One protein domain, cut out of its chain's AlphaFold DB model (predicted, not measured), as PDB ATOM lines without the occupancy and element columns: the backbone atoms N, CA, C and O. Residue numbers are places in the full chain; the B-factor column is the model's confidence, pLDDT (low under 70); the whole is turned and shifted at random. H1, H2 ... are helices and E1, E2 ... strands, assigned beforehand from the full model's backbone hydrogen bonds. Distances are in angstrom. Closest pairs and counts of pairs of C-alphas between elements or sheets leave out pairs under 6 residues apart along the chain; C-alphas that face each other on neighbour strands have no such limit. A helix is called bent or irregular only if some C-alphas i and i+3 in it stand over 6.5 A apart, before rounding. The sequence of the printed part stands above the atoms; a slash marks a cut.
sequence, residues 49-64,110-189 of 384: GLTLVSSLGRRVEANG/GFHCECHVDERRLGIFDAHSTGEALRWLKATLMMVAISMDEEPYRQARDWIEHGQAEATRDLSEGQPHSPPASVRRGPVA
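Overview. This is residues 49 to 64 and 110 to 189 of the 384 residues of an uncharacterized protein of Streptomyces sp. CNZ289 (UniProt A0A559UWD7). Helices H2 and H3a lie side by side as a hairpin, with the strand hairpin E1-E2 along H2. The 96 printed residues include H1, E1, E2, H2 and H3, in that order, a mixed class with antiparallel strands. The whole is compact, radius of gyration of the C-alphas 12.4 A, spans 38 by 27 by 19 A.

Along the chain. H1, residues 49 to 53, begins at C-alpha 49 (-28.676, -13.879, -36.112). E1 holds residues 111 to 117, E2 120 to 127, H2 130 to 146. H3, 150 to 172, one helix by its hydrogen bonds, is bent, C-alphas 162 and 165 being 7.0 A apart; H3a ends at 162, H3b runs from 165 to C-alpha 172 (-52.315, -17.232, -56.229).

Arrangement. Between E1 and E2, N 113 and O 125 are within hydrogen-bond range, 2.8 A. H2 touches H3a, opposite ways, at a shallow tilt of 18 degrees; the closest C-alphas, Ala 145 and Tyr 153, are 4.6 A apart. In H1, H2, H3a and H3b every O i to N i+4 pair is within hydrogen-bond range.

Size, cuts and confidence. Residues 65 to 109 are cut out; C-alphas 64 and 110 are 6.5 A apart. Residues 49 to 64 and 182 to 189 have pLDDT under 70.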
ATOM      1  N   GLY A  49     -27.249 -13.740 -35.816       42.44
ATOM      2  CA  GLY A  49     -28.676 -13.879 -36.112       42.44
ATOM      3  C   GLY A  49     -29.158 -12.920 -37.207       42.44
ATOM      4  O   GLY A  49     -29.984 -13.285 -38.033       42.44
ATOM      5  N   LEU A  50     -28.609 -11.705 -37.275       39.47
ATOM      6  CA  LEU A  50     -29.128 -10.638 -38.146       39.47
ATOM      7  C   LEU A  50     -28.770 -10.801 -39.635       39.47
ATOM      8  O   LEU A  50     -29.531 -10.355 -40.503       39.47
ATOM      9  N   THR A  51     -27.653 -11.464 -39.943       43.94
ATOM     10  CA  THR A  51     -27.257 -11.799 -41.323       43.94
ATOM     11  C   THR A  51     -28.254 -12.816 -41.893       43.94
ATOM     12  O   THR A  51     -28.916 -12.527 -42.889       43.94
ATOM     13  N   LEU A  52     -28.564 -13.877 -41.133       44.22
ATOM     14  CA  LEU A  52     -29.460 -14.963 -41.555       44.22
ATOM     15  C   LEU A  52     -30.885 -14.488 -41.928       44.22
ATOM     16  O   LEU A  52     -31.502 -14.987 -42.875       44.22
ATOM     17  N   VAL A  53     -31.404 -13.478 -41.222       38.78
ATOM     18  CA  VAL A  53     -32.712 -12.848 -41.492       38.78
ATOM     19  C   VAL A  53     -32.740 -12.151 -42.845       38.78
ATOM     20  O   VAL A  53     -33.751 -12.195 -43.548       38.78
ATOM     21  N   SER A  54     -31.630 -11.536 -43.263       37.03
ATOM     22  CA  SER A  54     -31.600 -10.581 -44.379       37.03
ATOM     23  C   SER A  54     -31.748 -11.174 -45.789       37.03
ATOM     24  O   SER A  54     -31.554 -10.550 -46.832       37.03
ATOM     25  N   SER A  55     -32.181 -12.418 -45.811       40.81
ATOM     26  CA  SER A  55     -31.488 -13.467 -46.516       40.81
ATOM     27  C   SER A  55     -32.476 -14.577 -46.829       40.81
ATOM     28  O   SER A  55     -32.642 -14.918 -48.001       40.81
ATOM     29  N   LEU A  56     -33.294 -14.925 -45.825       39.94
ATOM     30  CA  LEU A  56     -34.549 -15.681 -45.934       39.94
ATOM     31  C   LEU A  56     -35.552 -15.154 -46.957       39.94
ATOM     32  O   LEU A  56     -36.427 -15.896 -47.400       39.94
ATOM     33  N   GLY A  57     -35.452 -13.887 -47.357       37.09
ATOM     34  CA  GLY A  57     -36.408 -13.294 -48.284       37.09
ATOM     35  C   GLY A  57     -36.058 -13.397 -49.766       37.09
ATOM     36  O   GLY A  57     -36.723 -12.739 -50.571       37.09
ATOM     37  N   ARG A  58     -35.036 -14.162 -50.166       41.16
ATOM     38  CA  ARG A  58     -34.716 -14.316 -51.592       41.16
ATOM     39  C   ARG A  58     -35.537 -15.450 -52.222       41.16
ATOM     40  O   ARG A  58     -35.193 -16.615 -52.114       41.16
ATOM     41  N   ARG A  59     -36.597 -15.012 -52.915       44.00
ATOM     42  CA  ARG A  59     -37.365 -15.675 -53.989       44.00
ATOM     43  C   ARG A  59     -38.023 -17.021 -53.658       44.00
ATOM     44  O   ARG A  59     -37.427 -18.077 -53.799       44.00
ATOM     45  N   VAL A  60     -39.335 -16.976 -53.416       46.41
ATOM     46  CA  VAL A  60     -40.221 -18.102 -53.744       46.41
ATOM     47  C   VAL A  60     -40.690 -17.910 -55.186       46.41
ATOM     48  O   VAL A  60     -41.492 -17.015 -55.455       46.41
ATOM     49  N   GLU A  61     -40.176 -18.708 -56.121       46.03
ATOM     50  CA  GLU A  61     -40.583 -18.645 -57.528       46.03
ATOM     51  C   GLU A  61     -41.790 -19.555 -57.784       46.03
ATOM     52  O   GLU A  61     -41.707 -20.779 -57.894       46.03
ATOM     53  N   ALA A  62     -42.965 -18.943 -57.900       44.00
ATOM     54  CA  ALA A  62     -44.145 -19.646 -58.365       44.00
ATOM     55  C   ALA A  62     -44.040 -19.856 -59.884       44.00
ATOM     56  O   ALA A  62     -44.424 -18.986 -60.661       44.00
ATOM     57  N   ASN A  63     -43.581 -21.031 -60.326       44.06
ATOM     58  CA  ASN A  63     -43.736 -21.469 -61.718       44.06
ATOM     59  C   ASN A  63     -45.195 -21.904 -61.978       44.06
ATOM     60  O   ASN A  63     -45.505 -23.037 -62.342       44.06
ATOM     61  N   GLY A  64     -46.128 -20.983 -61.731       43.69
ATOM     62  CA  GLY A  64     -47.541 -21.158 -62.015       43.69
ATOM     63  C   GLY A  64     -47.779 -20.929 -63.498       43.69
ATOM     64  O   GLY A  64     -47.959 -19.791 -63.927       43.69
ATOM     65  N   GLY A 110     -47.797 -26.698 -59.833       87.56
ATOM     66  CA  GLY A 110     -47.120 -26.663 -58.541       87.56
ATOM     67  C   GLY A 110     -46.277 -25.404 -58.357       87.56
ATOM     68  O   GLY A 110     -46.046 -24.645 -59.294       87.56
ATOM     69  N   PHE A 111     -45.840 -25.186 -57.126       85.81
ATOM     70  CA  PHE A 111     -44.929 -24.131 -56.713       85.81
ATOM     71  C   PHE A 111     -43.570 -24.758 -56.441       85.81
ATOM     72  O   PHE A 111     -43.493 -25.754 -55.724       85.81
ATOM     73  N   HIS A 112     -42.518 -24.154 -56.979       89.88
ATOM     74  CA  HIS A 112     -41.152 -24.522 -56.656       89.88
ATOM     75  C   HIS A 112     -40.632 -23.537 -55.613       89.88
ATOM     76  O   HIS A 112     -40.396 -22.365 -55.896       89.88
ATOM     77  N   CYS A 113     -40.543 -23.979 -54.367       85.25
ATOM     78  CA  CYS A 113     -40.118 -23.132 -53.269       85.25
ATOM     79  C   CYS A 113     -38.635 -23.364 -53.005       85.25
ATOM     80  O   CYS A 113     -38.237 -24.444 -52.567       85.25
ATOM     81  N   GLU A 114     -37.829 -22.332 -53.216       89.75
ATOM     82  CA  GLU A 114     -36.451 -22.299 -52.748       89.75
ATOM     83  C   GLU A 114     -36.367 -21.441 -51.486       89.75
ATOM     84  O   GLU A 114     -36.982 -20.377 -51.398       89.75
ATOM     85  N   CYS A 115     -35.623 -21.913 -50.490       82.06
ATOM     86  CA  CYS A 115     -35.294 -21.119 -49.318       82.06
ATOM     87  C   CYS A 115     -33.803 -20.813 -49.340       82.06
ATOM     88  O   CYS A 115     -32.976 -21.724 -49.419       82.06
ATOM     89  N   HIS A 116     -33.473 -19.531 -49.258       83.81
ATOM     90  CA  HIS A 116     -32.107 -19.029 -49.247       83.81
ATOM     91  C   HIS A 116     -31.848 -18.304 -47.939       83.81
ATOM     92  O   HIS A 116     -32.750 -17.663 -47.428       83.81
ATOM     93  N   VAL A 117     -30.633 -18.382 -47.416       79.00
ATOM     94  CA  VAL A 117     -30.138 -17.553 -46.325       79.00
ATOM     95  C   VAL A 117     -28.721 -17.100 -46.677       79.00
ATOM     96  O   VAL A 117     -27.848 -17.925 -46.896       79.00
ATOM     97  N   ASP A 118     -28.497 -15.793 -46.798       79.19
ATOM     98  CA  ASP A 118     -27.212 -15.136 -47.057       79.19
ATOM     99  C   ASP A 118     -26.570 -15.547 -48.373       79.19
ATOM    100  O   ASP A 118     -25.368 -15.404 -48.526       79.19
ATOM    101  N   GLU A 119     -27.372 -16.007 -49.340       83.19
ATOM    102  CA  GLU A 119     -26.945 -16.594 -50.628       83.19
ATOM    103  C   GLU A 119     -26.680 -18.102 -50.587       83.19
ATOM    104  O   GLU A 119     -26.452 -18.713 -51.630       83.19
ATOM    105  N   ARG A 120     -26.811 -18.743 -49.420       80.75
ATOM    106  CA  ARG A 120     -26.814 -20.204 -49.302       80.75
ATOM    107  C   ARG A 120     -28.230 -20.748 -49.408       80.75
ATOM    108  O   ARG A 120     -29.134 -20.328 -48.691       80.75
ATOM    109  N   ARG A 121     -28.433 -21.730 -50.285       88.31
ATOM    110  CA  ARG A 121     -29.723 -22.412 -50.424       88.31
ATOM    111  C   ARG A 121     -29.910 -23.397 -49.267       88.31
ATOM    112  O   ARG A 121     -29.275 -24.445 -49.255       88.31
ATOM    113  N   LEU A 122     -30.807 -23.083 -48.333       83.25
ATOM    114  CA  LEU A 122     -31.165 -23.961 -47.212       83.25
ATOM    115  C   LEU A 122     -31.941 -25.200 -47.667       83.25
ATOM    116  O   LEU A 122     -31.866 -26.254 -47.040       83.25
ATOM    117  N   GLY A 123     -32.714 -25.083 -48.745       86.38
ATOM    118  CA  GLY A 123     -33.489 -26.208 -49.243       86.38
ATOM    119  C   GLY A 123     -34.388 -25.869 -50.419       86.38
ATOM    120  O   GLY A 123     -34.609 -24.705 -50.754       86.38
ATOM    121  N   ILE A 124     -34.902 -26.934 -51.026       90.94
ATOM    122  CA  ILE A 124     -35.888 -26.896 -52.104       90.94
ATOM    123  C   ILE A 124     -37.071 -27.768 -51.696       90.94
ATOM    124  O   ILE A 124     -36.890 -28.904 -51.237       90.94
ATOM    125  N   PHE A 125     -38.278 -27.254 -51.905       88.38
ATOM    126  CA  PHE A 125     -39.516 -27.992 -51.715       88.38
ATOM    127  C   PHE A 125     -40.517 -27.688 -52.837       88.38
ATOM    128  O   PHE A 125     -40.688 -26.537 -53.223       88.38
ATOM    129  N   ASP A 126     -41.215 -28.716 -53.319       91.75
ATOM    130  CA  ASP A 126     -42.289 -28.566 -54.301       91.75
ATOM    131  C   ASP A 126     -43.647 -28.595 -53.591       91.75
ATOM    132  O   ASP A 126     -44.006 -29.602 -52.985       91.75
ATOM    133  N   ALA A 127     -44.419 -27.513 -53.680       92.56
ATOM    134  CA  ALA A 127     -45.761 -27.443 -53.108       92.56
ATOM    135  C   ALA A 127     -46.833 -27.574 -54.192       92.56
ATOM    136  O   ALA A 127     -46.757 -26.948 -55.244       92.56
ATOM    137  N   HIS A 128     -47.898 -28.323 -53.931       92.62
ATOM    138  CA  HIS A 128     -48.976 -28.531 -54.905       92.62
ATOM    139  C   HIS A 128     -50.106 -27.502 -54.780       92.62
ATOM    140  O   HIS A 128     -51.052 -27.498 -55.566       92.62
ATOM    141  N   SER A 129     -50.038 -26.629 -53.776       93.06
ATOM    142  CA  SER A 129     -51.023 -25.576 -53.542       93.06
ATOM    143  C   SER A 129     -50.403 -24.377 -52.831       93.06
ATOM    144  O   SER A 129     -49.435 -24.523 -52.086       93.06
ATOM    145  N   THR A 130     -51.019 -23.203 -52.981       92.19
ATOM    146  CA  THR A 130     -50.606 -21.981 -52.274       92.19
ATOM    147  C   THR A 130     -50.590 -22.184 -50.760       92.19
ATOM    148  O   THR A 130     -49.654 -21.774 -50.082       92.19
ATOM    149  N   GLY A 131     -51.591 -22.886 -50.217       93.06
ATOM    150  CA  GLY A 131     -51.649 -23.185 -48.787       93.06
ATOM    151  C   GLY A 131     -50.516 -24.099 -48.315       93.06
ATOM    152  O   GLY A 131     -50.054 -23.962 -47.188       93.06
ATOM    153  N   GLU A 132     -50.046 -25.021 -49.156       93.12
ATOM    154  CA  GLU A 132     -48.892 -25.865 -48.839       93.12
ATOM    155  C   GLU A 132     -47.577 -25.081 -48.889       93.12
ATOM    156  O   GLU A 132     -46.783 -25.196 -47.957       93.12
ATOM    157  N   ALA A 133     -47.399 -24.218 -49.893       91.31
ATOM    158  CA  ALA A 133     -46.242 -23.329 -49.986       91.31
ATOM    159  C   ALA A 133     -46.135 -22.410 -48.753       91.31
ATOM    160  O   ALA A 133     -45.077 -22.306 -48.137       91.31
ATOM    161  N   LEU A 134     -47.252 -21.807 -48.329       92.44
ATOM    162  CA  LEU A 134     -47.290 -20.935 -47.150       92.44
ATOM    163  C   LEU A 134     -47.041 -21.682 -45.838       92.44
ATOM    164  O   LEU A 134     -46.385 -21.144 -44.946       92.44
ATOM    165  N   ARG A 135     -47.528 -22.925 -45.707       92.31
ATOM    166  CA  ARG A 135     -47.218 -23.764 -44.537       92.31
ATOM    167  C   ARG A 135     -45.721 -24.027 -44.426       92.31
ATOM    168  O   ARG A 135     -45.184 -23.927 -43.325       92.31
ATOM    169  N   TRP A 136     -45.062 -24.318 -45.545       90.75
ATOM    170  CA  TRP A 136     -43.613 -24.500 -45.579       90.75
ATOM    171  C   TRP A 136     -42.860 -23.226 -45.237       90.75
ATOM    172  O   TRP A 136     -42.013 -23.251 -44.352       90.75
ATOM    173  N   LEU A 137     -43.225 -22.104 -45.856       88.31
ATOM    174  CA  LEU A 137     -42.612 -20.812 -45.562       88.31
ATOM    175  C   LEU A 137     -42.735 -20.454 -44.072       88.31
ATOM    176  O   LEU A 137     -41.748 -20.074 -43.449       88.31
ATOM    177  N   LYS A 138     -43.914 -20.661 -43.472       91.56
ATOM    178  CA  LYS A 138     -44.145 -20.455 -42.035       91.56
ATOM    179  C   LYS A 138     -43.278 -21.368 -41.166       91.56
ATOM    180  O   LYS A 138     -42.712 -20.899 -40.182       91.56
ATOM    181  N   ALA A 139     -43.182 -22.654 -41.502       90.25
ATOM    182  CA  ALA A 139     -42.360 -23.600 -40.750       90.25
ATOM    183  C   ALA A 139     -40.874 -23.214 -40.803       90.25
ATOM    184  O   ALA A 139     -40.223 -23.168 -39.763       90.25
ATOM    185  N   THR A 140     -40.360 -22.880 -41.987       87.31
ATOM    186  CA  THR A 140     -38.961 -22.479 -42.171       87.31
ATOM    187  C   THR A 140     -38.649 -21.159 -41.473       87.31
ATOM    188  O   THR A 140     -37.654 -21.084 -40.758       87.31
ATOM    189  N   LEU A 141     -39.527 -20.153 -41.589       88.00
ATOM    190  CA  LEU A 141     -39.384 -18.892 -40.856       88.00
ATOM    191  C   LEU A 141     -39.336 -19.123 -39.348       88.00
ATOM    192  O   LEU A 141     -38.452 -18.591 -38.695       88.00
ATOM    193  N   MET A 142     -40.228 -19.948 -38.796       88.25
ATOM    194  CA  MET A 142     -40.211 -20.254 -37.364       88.25
ATOM    195  C   MET A 142     -38.946 -20.998 -36.936       88.25
ATOM    196  O   MET A 142     -38.388 -20.665 -35.897       88.25
ATOM    197  N   MET A 143     -38.485 -21.985 -37.709       86.75
ATOM    198  CA  MET A 143     -37.269 -22.731 -37.367       86.75
ATOM    199  C   MET A 143     -36.043 -21.827 -37.333       86.75
ATOM    200  O   MET A 143     -35.271 -21.902 -36.383       86.75
ATOM    201  N   VAL A 144     -35.887 -20.958 -38.333       82.31
ATOM    202  CA  VAL A 144     -34.753 -20.032 -38.362       82.31
ATOM    203  C   VAL A 144     -34.926 -18.958 -37.294       82.31
ATOM    204  O   VAL A 144     -33.979 -18.618 -36.606       82.31
ATOM    205  N   ALA A 145     -36.137 -18.453 -37.071       85.56
ATOM    206  CA  ALA A 145     -36.348 -17.412 -36.076       85.56
ATOM    207  C   ALA A 145     -36.144 -17.890 -34.629       85.56
ATOM    208  O   ALA A 145     -35.690 -17.108 -33.807       85.56
ATOM    209  N   ILE A 146     -36.416 -19.165 -34.324       81.00
ATOM    210  CA  ILE A 146     -36.124 -19.766 -33.009       81.00
ATOM    211  C   ILE A 146     -34.614 -19.895 -32.765       81.00
ATOM    212  O   ILE A 146     -34.181 -19.864 -31.617       81.00
ATOM    213  N   SER A 147     -33.809 -20.057 -33.818       80.94
ATOM    214  CA  SER A 147     -32.351 -20.129 -33.689       80.94
ATOM    215  C   SER A 147     -31.653 -18.768 -33.724       80.94
ATOM    216  O   SER A 147     -30.427 -18.710 -33.624       80.94
ATOM    217  N   MET A 148     -32.417 -17.686 -33.863       83.38
ATOM    218  CA  MET A 148     -31.924 -16.314 -33.895       83.38
ATOM    219  C   MET A 148     -32.355 -15.548 -32.640       83.38
ATOM    220  O   MET A 148     -33.068 -16.068 -31.783       83.38
ATOM    221  N   ASP A 149     -31.903 -14.300 -32.533       87.44
ATOM    222  CA  ASP A 149     -32.270 -13.411 -31.436       87.44
ATOM    223  C   ASP A 149     -33.782 -13.087 -31.411       87.44
ATOM    224  O   ASP A 149     -34.527 -13.294 -32.374       87.44
ATOM    225  N   GLU A 150     -34.226 -12.505 -30.297       88.75
ATOM    226  CA  GLU A 150     -35.629 -12.167 -30.015       88.75
ATOM    227  C   GLU A 150     -36.269 -11.237 -31.069       88.75
ATOM    228  O   GLU A 150     -37.454 -11.352 -31.379       88.75
ATOM    229  N   GLU A 151     -35.507 -10.305 -31.643       88.44
ATOM    230  CA  GLU A 151     -36.024  -9.356 -32.638       88.44
ATOM    231  C   GLU A 151     -36.386 -10.038 -33.979       88.44
ATOM    232  O   GLU A 151     -37.524  -9.896 -34.434       88.44
ATOM    233  N   PRO A 152     -35.504 -10.855 -34.589       84.75
ATOM    234  CA  PRO A 152     -35.859 -11.741 -35.700       84.75
ATOM    235  C   PRO A 152     -37.092 -12.617 -35.450       84.75
ATOM    236  O   PRO A 152     -37.937 -12.780 -36.335       84.75
ATOM    237  N   TYR A 153     -37.218 -13.154 -34.235       87.69
ATOM    238  CA  TYR A 153     -38.388 -13.917 -33.816       87.69
ATOM    239  C   TYR A 153     -39.674 -13.093 -33.868       87.69
ATOM    240  O   TYR A 153     -40.667 -13.535 -34.456       87.69
ATOM    241  N   ARG A 154     -39.656 -11.867 -33.335       90.94
ATOM    242  CA  ARG A 154     -40.807 -10.957 -33.405       90.94
ATOM    243  C   ARG A 154     -41.177 -10.593 -34.836       90.94
ATOM    244  O   ARG A 154     -42.358 -10.604 -35.159       90.94
ATOM    245  N   GLN A 155     -40.201 -10.331 -35.700       89.00
ATOM    246  CA  GLN A 155     -40.453  -9.999 -37.107       89.00
ATOM    247  C   GLN A 155     -41.048 -11.179 -37.882       89.00
ATOM    248  O   GLN A 155     -42.014 -11.013 -38.629       89.00
ATOM    249  N   ALA A 156     -40.514 -12.388 -37.682       89.19
ATOM    250  CA  ALA A 156     -41.072 -13.596 -38.277       89.19
ATOM    251  C   ALA A 156     -42.510 -13.829 -37.797       89.19
ATOM    252  O   ALA A 156     -43.389 -14.152 -38.598       89.19
ATOM    253  N   ARG A 157     -42.769 -13.617 -36.504       90.94
ATOM    254  CA  ARG A 157     -44.104 -13.731 -35.920       90.94
ATOM    255  C   ARG A 157     -45.074 -12.689 -36.472       90.94
ATOM    256  O   ARG A 157     -46.174 -13.062 -36.867       90.94
ATOM    257  N   ASP A 158     -44.658 -11.432 -36.566       92.88
ATOM    258  CA  ASP A 158     -45.463 -10.351 -37.138       92.88
ATOM    259  C   ASP A 158     -45.837 -10.644 -38.597       92.88
ATOM    260  O   ASP A 158     -46.998 -10.541 -38.987       92.88
ATOM    261  N   TRP A 159     -44.889 -11.138 -39.399       93.38
ATOM    262  CA  TRP A 159     -45.186 -11.565 -40.764       93.38
ATOM    263  C   TRP A 159     -46.141 -12.759 -40.818       93.38
ATOM    264  O   TRP A 159     -47.042 -12.802 -41.656       93.38
ATOM    265  N   ILE A 160     -45.978 -13.730 -39.919       91.75
ATOM    266  CA  ILE A 160     -46.902 -14.859 -39.812       91.75
ATOM    267  C   ILE A 160     -48.308 -14.372 -39.452       91.75
ATOM    268  O   ILE A 160     -49.275 -14.957 -39.930       91.75
ATOM    269  N   GLU A 161     -48.448 -13.348 -38.619       92.62
ATOM    270  CA  GLU A 161     -49.749 -12.840 -38.183       92.62
ATOM    271  C   GLU A 161     -50.396 -11.933 -39.245       92.62
ATOM    272  O   GLU A 161     -51.590 -12.069 -39.513       92.62
ATOM    273  N   HIS A 162     -49.615 -11.084 -39.922       93.25
ATOM    274  CA  HIS A 162     -50.142 -10.012 -40.777       93.25
ATOM    275  C   HIS A 162     -49.772 -10.134 -42.267       93.25
ATOM    276  O   HIS A 162     -50.540  -9.718 -43.133       93.25
ATOM    277  N   GLY A 163     -48.629 -10.738 -42.600       90.19
ATOM    278  CA  GLY A 163     -48.090 -10.814 -43.968       90.19
ATOM    279  C   GLY A 163     -48.655 -11.942 -44.841       90.19
ATOM    280  O   GLY A 163     -48.482 -11.932 -46.061       90.19
ATOM    281  N   GLN A 164     -49.367 -12.914 -44.259       92.81
ATOM    282  CA  GLN A 164     -49.854 -14.087 -45.000       92.81
ATOM    283  C   GLN A 164     -50.871 -13.751 -46.095       92.81
ATOM    284  O   GLN A 164     -50.906 -14.429 -47.122       92.81
ATOM    285  N   ALA A 165     -51.720 -12.741 -45.886       92.31
ATOM    286  CA  ALA A 165     -52.762 -12.387 -46.848       92.31
ATOM    287  C   ALA A 165     -52.163 -11.883 -48.170       92.31
ATOM    288  O   ALA A 165     -52.596 -12.295 -49.245       92.31
ATOM    289  N   GLU A 166     -51.124 -11.050 -48.081       92.88
ATOM    290  CA  GLU A 166     -50.379 -10.557 -49.239       92.88
ATOM    291  C   GLU A 166     -49.640 -11.699 -49.943       92.88
ATOM    292  O   GLU A 166     -49.836 -11.908 -51.138       92.88
ATOM    293  N   ALA A 167     -48.912 -12.528 -49.188       91.19
ATOM    294  CA  ALA A 167     -48.216 -13.692 -49.735       91.19
ATOM    295  C   ALA A 167     -49.166 -14.677 -50.440       91.19
ATOM    296  O   ALA A 167     -48.841 -15.233 -51.488       91.19
ATOM    297  N   THR A 168     -50.364 -14.885 -49.884       93.00
ATOM    298  CA  THR A 168     -51.402 -15.730 -50.492       93.00
ATOM    299  C   THR A 168     -51.859 -15.162 -51.826       93.00
ATOM    300  O   THR A 168     -51.966 -15.913 -52.797       93.00
ATOM    301  N   ARG A 169     -52.124 -13.852 -51.878       94.44
ATOM    302  CA  ARG A 169     -52.550 -13.170 -53.102       94.44
ATOM    303  C   ARG A 169     -51.480 -13.304 -54.181       94.44
ATOM    304  O   ARG A 169     -51.786 -13.833 -55.247       94.44
ATOM    305  N   ASP A 170     -50.240 -12.943 -53.876       92.44
ATOM    306  CA  ASP A 170     -49.132 -12.963 -54.836       92.44
ATOM    307  C   ASP A 170     -48.911 -14.373 -55.406       92.44
ATOM    308  O   ASP A 170     -48.910 -14.570 -56.624       92.44
ATOM    309  N   LEU A 171     -48.847 -15.391 -54.539       89.56
ATOM    310  CA  LEU A 171     -48.693 -16.783 -54.968       89.56
ATOM    311  C   LEU A 171     -49.894 -17.275 -55.789       89.56
ATOM    312  O   LEU A 171     -49.716 -18.001 -56.765       89.56
ATOM    313  N   SER A 172     -51.123 -16.882 -55.439       88.56
ATOM    314  CA  SER A 172     -52.315 -17.232 -56.229       88.56
ATOM    315  C   SER A 172     -52.320 -16.575 -57.615       88.56
ATOM    316  O   SER A 172     -52.884 -17.110 -58.574       88.56
ATOM    317  N   GLU A 173     -51.644 -15.436 -57.747       92.06
ATOM    318  CA  GLU A 173     -51.468 -14.731 -59.009       92.06
ATOM    319  C   GLU A 173     -50.302 -15.274 -59.846       92.06
ATOM    320  O   GLU A 173     -50.160 -14.890 -61.010       92.06
ATOM    321  N   GLY A 174     -49.528 -16.219 -59.301       86.50
ATOM    322  CA  GLY A 174     -48.299 -16.728 -59.908       86.50
ATOM    323  C   GLY A 174     -47.147 -15.727 -59.832       86.50
ATOM    324  O   GLY A 174     -46.195 -15.838 -60.598       86.50
ATOM    325  N   GLN A 175     -47.244 -14.730 -58.949       89.38
ATOM    326  CA  GLN A 175     -46.176 -13.772 -58.703       89.38
ATOM    327  C   GLN A 175     -45.200 -14.334 -57.662       89.38
ATOM    328  O   GLN A 175     -45.627 -14.973 -56.691       89.38
ATOM    329  N   PRO A 176     -43.887 -14.108 -57.834       85.75
ATOM    330  CA  PRO A 176     -42.921 -14.451 -56.809       85.75
ATOM    331  C   PRO A 176     -43.134 -13.552 -55.590       85.75
ATOM    332  O   PRO A 176     -43.155 -12.326 -55.706       85.75
ATOM    333  N   HIS A 177     -43.256 -14.156 -54.411       85.62
ATOM    334  CA  HIS A 177     -43.372 -13.414 -53.161       85.62
ATOM    335  C   HIS A 177     -42.040 -13.431 -52.410       85.62
ATOM    336  O   HIS A 177     -41.334 -14.442 -52.358       85.62
ATOM    337  N   SER A 178     -41.708 -12.298 -51.800       82.25
ATOM    338  CA  SER A 178     -40.616 -12.192 -50.839       82.25
ATOM    339  C   SER A 178     -41.153 -11.500 -49.587       82.25
ATOM    340  O   SER A 178     -41.755 -10.433 -49.733       82.25
ATOM    341  N   PRO A 179     -40.945 -12.057 -48.376       77.56
ATOM    342  CA  PRO A 179     -41.394 -11.427 -47.134       77.56
ATOM    343  C   PRO A 179     -40.882  -9.981 -47.070       77.56
ATOM    344  O   PRO A 179     -39.840  -9.696 -47.649       77.56
ATOM    345  N   PRO A 180     -41.587  -9.032 -46.445       77.31
ATOM    346  CA  PRO A 180     -41.267  -7.608 -46.504       77.31
ATOM    347  C   PRO A 180     -39.846  -7.312 -46.017       77.31
ATOM    348  O   PRO A 180     -39.227  -8.097 -45.301       77.31
ATOM    349  N   ALA A 181     -39.307  -6.163 -46.428       71.81
ATOM    350  CA  ALA A 181     -37.922  -5.796 -46.142       71.81
ATOM    351  C   ALA A 181     -37.597  -5.728 -44.640       71.81
ATOM    352  O   ALA A 181     -36.443  -5.917 -44.288       71.81
ATOM    353  N   SER A 182     -38.590  -5.510 -43.771       65.06
ATOM    354  CA  SER A 182     -38.439  -5.567 -42.311       65.06
ATOM    355  C   SER A 182     -37.978  -6.946 -41.841       65.06
ATOM    356  O   SER A 182     -36.995  -7.041 -41.127       65.06
ATOM    357  N   VAL A 183     -38.594  -8.013 -42.354       66.44
ATOM    358  CA  VAL A 183     -38.182  -9.412 -42.131       66.44
ATOM    359  C   VAL A 183     -36.903  -9.755 -42.902       66.44
ATOM    360  O   VAL A 183     -36.340 -10.817 -42.707       66.44
ATOM    361  N   ARG A 184     -36.439  -8.891 -43.815       65.69
ATOM    362  CA  ARG A 184     -35.180  -9.056 -44.567       65.69
ATOM    363  C   ARG A 184     -34.074  -8.104 -44.121       65.69
ATOM    364  O   ARG A 184     -33.056  -8.017 -44.798       65.69
ATOM    365  N   ARG A 185     -34.266  -7.301 -43.087       56.31
ATOM    366  CA  ARG A 185     -33.246  -6.368 -42.608       56.31
ATOM    367  C   ARG A 185     -33.454  -6.218 -41.118       56.31
ATOM    368  O   ARG A 185     -34.104  -5.280 -40.666       56.31
ATOM    369  N   GLY A 186     -32.874  -7.145 -40.363       51.03
ATOM    370  CA  GLY A 186     -32.585  -6.861 -38.965       51.03
ATOM    371  C   GLY A 186     -31.717  -5.591 -38.871       51.03
ATOM    372  O   GLY A 186     -30.994  -5.282 -39.825       51.03
ATOM    373  N   PRO A 187     -31.797  -4.803 -37.785       41.44
ATOM    374  CA  PRO A 187     -31.037  -3.563 -37.663       41.44
ATOM    375  C   PRO A 187     -29.527  -3.848 -37.657       41.44
ATOM    376  O   PRO A 187     -28.942  -4.201 -36.640       41.44
ATOM    377  N   VAL A 188     -28.880  -3.668 -38.810       40.00
ATOM    378  CA  VAL A 188     -27.420  -3.646 -38.939       40.00
ATOM    379  C   VAL A 188     -26.951  -2.237 -38.585       40.00
ATOM    380  O   VAL A 188     -26.737  -1.400 -39.459       40.00
ATOM    381  N   ALA A 189     -26.839  -1.940 -37.293       30.34
ATOM    382  CA  ALA A 189     -26.204  -0.714 -36.827       30.34
ATOM    383  C   ALA A 189     -25.009  -1.070 -35.932       30.34
ATOM    384  O   ALA A 189     -25.176  -1.533 -34.812       30.34
TER     385      ALA A 189